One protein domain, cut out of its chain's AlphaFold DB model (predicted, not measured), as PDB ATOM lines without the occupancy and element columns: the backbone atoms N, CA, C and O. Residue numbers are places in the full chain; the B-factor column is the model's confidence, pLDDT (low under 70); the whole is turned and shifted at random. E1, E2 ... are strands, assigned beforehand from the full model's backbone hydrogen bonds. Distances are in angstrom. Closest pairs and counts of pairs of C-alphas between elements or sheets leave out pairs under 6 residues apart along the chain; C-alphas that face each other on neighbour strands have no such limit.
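AT A GLANCE: This is residues 429 to 473 of the 747 residues of the protein "LamG domain-containing protein" of Myxococcales bacterium (UniProt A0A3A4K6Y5). A long two-stranded hairpin, E2 and E3, makes the length of this small domain, with the short strand E1 beside the first part of E2 and a second, small hairpin, E4 and E5, near the end of the long one that lies away from its turn. The link of residues 432 to 439, between E1 and E2, loops away to the side. The printed part has 45 residues, with no named helix and five strands in the order E1 E2 E3 E4 E5, and the class is all strand. One sheet has the order E1 - E2 - E3 and the other E4 - E5, both antiparallel. The whole is only just compact, close to loose, with a radius of gyration of the C-alphas of 11.1 A, and elongated, spanning 35 by 19 by 14 A.

HOW THE PARTS SIT: The strands E1, residues 429 to 431, E2, residues 440 to 447, and E3, residues 450 to 458, form a meander, each strand the antiparallel neighbour of the one before. E2 and E3 are a hairpin at 151 degrees, with N 443 and O 454 within hydrogen-bond range at 2.9 A. E1 and E2 are a hairpin at 145 degrees, with N 442 and O 430 2.8 A apart. E4, residues 465 to 467, and E5, residues 470 to 472, are a hairpin at 132 degrees, with N 467 and O 470 2.9 A apart. The closest C-alphas of E1 and E4 are those of Cys 431 and Cys 466, 6.0 A apart. E3 is apart from E4 and E5.

IN THESE COORDINATES: E3 is 24.4 A long and E2 21.3 A; E1 is 7.3 A, and E4 and E5 are 6.3 A each. C-alpha 429 is at (98.139, 140.370, 96.546), C-alpha 450 at (88.094, 134.414, 107.922) and C-alpha 472 at (102.924, 146.464, 85.241).

THE WHOLE: The farthest C-alphas, those of Gln 449 and Val 473, are 36.0 A apart. The printed part has no cut and no long link. The mean pLDDT of the printed part is 72.1, and 16 residues are under 70, among them 446 to 451.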
ATOM      1  N   THR A 429      98.315 140.660  97.980       81.94
ATOM      2  CA  THR A 429      98.139 140.370  96.546       81.94
ATOM      3  C   THR A 429      99.170 139.351  96.065       81.94
ATOM      4  O   THR A 429     100.297 139.355  96.549       81.94
ATOM      5  N   ARG A 430      98.818 138.496  95.099       80.38
ATOM      6  CA  ARG A 430      99.756 137.563  94.442       80.38
ATOM      7  C   ARG A 430      99.398 137.329  92.973       80.38
ATOM      8  O   ARG A 430      98.265 137.602  92.575       80.38
ATOM      9  N   CYS A 431     100.347 136.823  92.185       79.75
ATOM     10  CA  CYS A 431     100.065 136.295  90.845       79.75
ATOM     11  C   CYS A 431      99.533 134.853  90.932       79.75
ATOM     12  O   CYS A 431      99.675 134.202  91.972       79.75
ATOM     13  N   GLY A 432      98.885 134.371  89.869       75.19
ATOM     14  CA  GLY A 432      98.350 133.008  89.809       75.19
ATOM     15  C   GLY A 432      99.435 131.941  89.993       75.19
ATOM     16  O   GLY A 432     100.497 132.034  89.381       75.19
ATOM     17  N   GLY A 433      99.157 130.952  90.847       65.25
ATOM     18  CA  GLY A 433     100.036 129.802  91.109       65.25
ATOM     19  C   GLY A 433      99.657 128.554  90.300       65.25
ATOM     20  O   GLY A 433      98.987 128.649  89.271       65.25
ATOM     21  N   GLU A 434     100.059 127.368  90.767       40.91
ATOM     22  CA  GLU A 434      99.728 126.103  90.098       40.91
ATOM     23  C   GLU A 434      98.214 125.920  89.889       40.91
ATOM     24  O   GLU A 434      97.399 126.090  90.796       40.91
ATOM     25  N   GLY A 435      97.828 125.579  88.656       52.03
ATOM     26  CA  GLY A 435      96.426 125.441  88.248       52.03
ATOM     27  C   GLY A 435      95.692 126.763  87.967       52.03
ATOM     28  O   GLY A 435      94.545 126.734  87.514       52.03
ATOM     29  N   GLU A 436      96.343 127.911  88.177       75.06
ATOM     30  CA  GLU A 436      95.859 129.259  87.869       75.06
ATOM     31  C   GLU A 436      96.655 129.861  86.687       75.06
ATOM     32  O   GLU A 436      97.671 129.329  86.249       75.06
ATOM     33  N   ASN A 437      96.180 130.962  86.102       69.69
ATOM     34  CA  ASN A 437      96.901 131.648  85.024       69.69
ATOM     35  C   ASN A 437      97.957 132.603  85.626       69.69
ATOM     36  O   ASN A 437      97.577 133.481  86.406       69.69
ATOM     37  N   PRO A 438      99.244 132.497  85.245       68.75
ATOM     38  CA  PRO A 438     100.331 133.264  85.865       68.75
ATOM     39  C   PRO A 438     100.231 134.784  85.658       68.75
ATOM     40  O   PRO A 438     100.821 135.547  86.415       68.75
ATOM     41  N   ASN A 439      99.443 135.250  84.680       77.56
ATOM     42  CA  ASN A 439      99.218 136.680  84.426       77.56
ATOM     43  C   ASN A 439      97.975 137.261  85.133       77.56
ATOM     44  O   ASN A 439      97.578 138.395  84.857       77.56
ATOM     45  N   ASP A 440      97.344 136.498  86.026       81.19
ATOM     46  CA  ASP A 440      96.172 136.934  86.784       81.19
ATOM     47  C   ASP A 440      96.557 137.330  88.219       81.19
ATOM     48  O   ASP A 440      97.386 136.681  88.853       81.19
ATOM     49  N   VAL A 441      95.928 138.383  88.745       84.25
ATOM     50  CA  VAL A 441      96.131 138.870  90.119       84.25
ATOM     51  C   VAL A 441      95.041 138.327  91.041       84.25
ATOM     52  O   VAL A 441      93.849 138.356  90.715       84.25
ATOM     53  N   TYR A 442      95.457 137.887  92.225       87.50
ATOM     54  CA  TYR A 442      94.615 137.380  93.303       87.50
ATOM     55  C   TYR A 442      94.788 138.244  94.552       87.50
ATOM     56  O   TYR A 442      95.901 138.664  94.866       87.50
ATOM     57  N   VAL A 443      93.701 138.479  95.288       85.62
ATOM     58  CA  VAL A 443      93.679 139.305  96.507       85.62
ATOM     59  C   VAL A 443      93.136 138.518  97.698       85.62
ATOM     60  O   VAL A 443      92.256 137.664  97.547       85.62
ATOM     61  N   CYS A 444      93.659 138.789  98.892       79.31
ATOM     62  CA  CYS A 444      93.162 138.190 100.128       79.31
ATOM     63  C   CYS A 444      91.893 138.933 100.583       79.31
ATOM     64  O   CYS A 444      91.944 140.071 101.052       79.31
ATOM     65  N   ILE A 445      90.728 138.296 100.442       73.94
ATOM     66  CA  ILE A 445      89.437 138.881 100.828       73.94
ATOM     67  C   ILE A 445      89.034 138.489 102.247       73.94
ATOM     68  O   ILE A 445      89.280 137.370 102.691       73.94
ATOM     69  N   VAL A 446      88.348 139.402 102.941       64.38
ATOM     70  CA  VAL A 446      87.739 139.157 104.256       64.38
ATOM     71  C   VAL A 446      86.285 138.727 104.078       64.38
ATOM     72  O   VAL A 446      85.449 139.510 103.625       64.38
ATOM     73  N   GLU A 447      85.951 137.517 104.511       61.59
ATOM     74  CA  GLU A 447      84.567 137.074 104.658       61.59
ATOM     75  C   GLU A 447      84.156 137.084 106.139       61.59
ATOM     76  O   GLU A 447      84.969 137.232 107.052       61.59
ATOM     77  N   THR A 448      82.865 136.896 106.428       50.84
ATOM     78  CA  THR A 448      82.357 136.752 107.814       50.84
ATOM     79  C   THR A 448      82.953 135.552 108.572       50.84
ATOM     80  O   THR A 448      82.660 135.353 109.749       50.84
ATOM     81  N   GLN A 449      83.753 134.753 107.872       46.12
ATOM     82  CA  GLN A 449      84.356 133.487 108.231       46.12
ATOM     83  C   GLN A 449      85.822 133.493 107.739       46.12
ATOM     84  O   GLN A 449      86.202 132.704 106.892       46.12
ATOM     85  N   GLY A 450      86.652 134.423 108.214       55.56
ATOM     86  CA  GLY A 450      88.094 134.414 107.922       55.56
ATOM     87  C   GLY A 450      88.485 135.061 106.592       55.56
ATOM     88  O   GLY A 450      87.706 135.813 106.003       55.56
ATOM     89  N   ARG A 451      89.730 134.828 106.156       66.12
ATOM     90  CA  ARG A 451      90.278 135.400 104.919       66.12
ATOM     91  C   ARG A 451      90.765 134.311 103.962       66.12
ATOM     92  O   ARG A 451      91.266 133.290 104.422       66.12
ATOM     93  N   ARG A 452      90.611 134.536 102.651       73.56
ATOM     94  CA  ARG A 452      90.993 133.604 101.566       73.56
ATOM     95  C   ARG A 452      91.497 134.344 100.325       73.56
ATOM     96  O   ARG A 452      91.047 135.459 100.065       73.56
ATOM     97  N   TRP A 453      92.327 133.691  99.512       71.62
ATOM     98  CA  TRP A 453      92.672 134.178  98.173       71.62
ATOM     99  C   TRP A 453      91.465 134.089  97.230       71.62
ATOM    100  O   TRP A 453      90.739 133.088  97.179       71.62
ATOM    101  N   GLN A 454      91.221 135.162  96.488       84.56
ATOM    102  CA  GLN A 454      90.206 135.223  95.447       84.56
ATOM    103  C   GLN A 454      90.806 135.871  94.203       84.56
ATOM    104  O   GLN A 454      91.511 136.870  94.310       84.56
ATOM    105  N   PHE A 455      90.500 135.303  93.035       88.12
ATOM    106  CA  PHE A 455      90.781 135.942  91.753       88.12
ATOM    107  C   PHE A 455      90.203 137.359  91.754       88.12
ATOM    108  O   PHE A 455      89.001 137.529  91.983       88.12
ATOM    109  N   ASP A 456      91.047 138.350  91.489       86.62
ATOM    110  CA  ASP A 456      90.635 139.747  91.403       86.62
ATOM    111  C   ASP A 456      90.391 140.133  89.944       86.62
ATOM    112  O   ASP A 456      89.256 140.390  89.525       86.62
ATOM    113  N   HIS A 457      91.450 140.086  89.136       85.00
ATOM    114  CA  HIS A 457      91.392 140.411  87.715       85.00
ATOM    115  C   HIS A 457      92.581 139.836  86.938       85.00
ATOM    116  O   HIS A 457      93.667 139.641  87.484       85.00
ATOM    117  N   ALA A 458      92.376 139.634  85.637       86.69
ATOM    118  CA  ALA A 458      93.456 139.402  84.685       86.69
ATOM    119  C   ALA A 458      94.161 140.723  84.367       86.69
ATOM    120  O   ALA A 458      93.496 141.764  84.262       86.69
ATOM    121  N   CYS A 459      95.477 140.681  84.158       80.12
ATOM    122  CA  CYS A 459      96.209 141.883  83.801       80.12
ATOM    123  C   CYS A 459      95.728 142.478  82.460       80.12
ATOM    124  O   CYS A 459      95.508 141.752  81.482       80.12
ATOM    125  N   PRO A 460      95.474 143.801  82.402       71.88
ATOM    126  CA  PRO A 460      94.902 144.436  81.224       71.88
ATOM    127  C   PRO A 460      95.920 144.482  80.083       71.88
ATOM    128  O   PRO A 460      97.121 144.524  80.305       71.88
ATOM    129  N   LEU A 461      95.446 144.579  78.839       64.38
ATOM    130  CA  LEU A 461      96.314 144.667  77.649       64.38
ATOM    131  C   LEU A 461      97.307 145.845  77.683       64.38
ATOM    132  O   LEU A 461      98.295 145.833  76.960       64.38
ATOM    133  N   GLU A 462      97.018 146.864  78.490       57.75
ATOM    134  CA  GLU A 462      97.835 148.066  78.684       57.75
ATOM    135  C   GLU A 462      98.920 147.880  79.765       57.75
ATOM    136  O   GLU A 462      99.787 148.733  79.875       57.75
ATOM    137  N   ALA A 463      98.861 146.796  80.551       66.50
ATOM    138  CA  ALA A 463      99.835 146.386  81.569       66.50
ATOM    139  C   ALA A 463      99.749 144.852  81.759       66.50
ATOM    140  O   ALA A 463      99.209 144.398  82.767       66.50
ATOM    141  N   PRO A 464     100.151 144.043  80.757       70.19
ATOM    142  CA  PRO A 464      99.746 142.637  80.655       70.19
ATOM    143  C   PRO A 464     100.527 141.673  81.557       70.19
ATOM    144  O   PRO A 464     100.146 140.509  81.650       70.19
ATOM    145  N   ASN A 465     101.597 142.136  82.206       72.44
ATOM    146  CA  ASN A 465     102.476 141.289  83.008       72.44
ATOM    147  C   ASN A 465     102.109 141.401  84.489       72.44
ATOM    148  O   ASN A 465     102.103 142.511  85.027       72.44
ATOM    149  N   CYS A 466     101.837 140.262  85.135       72.75
ATOM    150  CA  CYS A 466     101.727 140.189  86.588       72.75
ATOM    151  C   CYS A 466     103.114 139.968  87.197       72.75
ATOM    152  O   CYS A 466     103.785 138.987  86.882       72.75
ATOM    153  N   THR A 467     103.536 140.855  88.094       73.31
ATOM    154  CA  THR A 467     104.757 140.703  88.894       73.31
ATOM    155  C   THR A 467     104.415 141.050  90.340       73.31
ATOM    156  O   THR A 467     103.831 142.102  90.596       73.31
ATOM    157  N   ASN A 468     104.705 140.153  91.286       66.00
ATOM    158  CA  ASN A 468     104.386 140.313  92.717       66.00
ATOM    159  C   ASN A 468     102.922 140.707  93.010       66.00
ATOM    160  O   ASN A 468     102.634 141.514  93.889       66.00
ATOM    161  N   GLY A 469     101.970 140.149  92.256       70.75
ATOM    162  CA  GLY A 469     100.546 140.454  92.416       70.75
ATOM    163  C   GLY A 469     100.126 141.827  91.885       70.75
ATOM    164  O   GLY A 469      99.047 142.311  92.229       70.75
ATOM    165  N   HIS A 470     100.942 142.450  91.033       77.38
ATOM    166  CA  HIS A 470     100.645 143.733  90.410       77.38
ATOM    167  C   HIS A 470     100.822 143.682  88.895       77.38
ATOM    168  O   HIS A 470     101.766 143.094  88.379       77.38
ATOM    169  N   CYS A 471      99.907 144.339  88.182       78.81
ATOM    170  CA  CYS A 471      99.992 144.482  86.736       78.81
ATOM    171  C   CYS A 471     100.874 145.682  86.377       78.81
ATOM    172  O   CYS A 471     100.590 146.803  86.811       78.81
ATOM    173  N   GLY A 472     101.923 145.454  85.588       72.12
ATOM    174  CA  GLY A 472     102.924 146.464  85.241       72.12
ATOM    175  C   GLY A 472     103.160 146.638  83.739       72.12
ATOM    176  O   GLY A 472     102.805 145.788  82.919       72.12
ATOM    177  N   VAL A 473     103.782 147.767  83.401       69.31
ATOM    178  CA  VAL A 473     104.390 148.064  82.096       69.31
ATOM    179  C   VAL A 473     105.907 148.083  82.268       69.31
ATOM    180  O   VAL A 473     106.377 148.510  83.320       69.31
TER     181      VAL A 473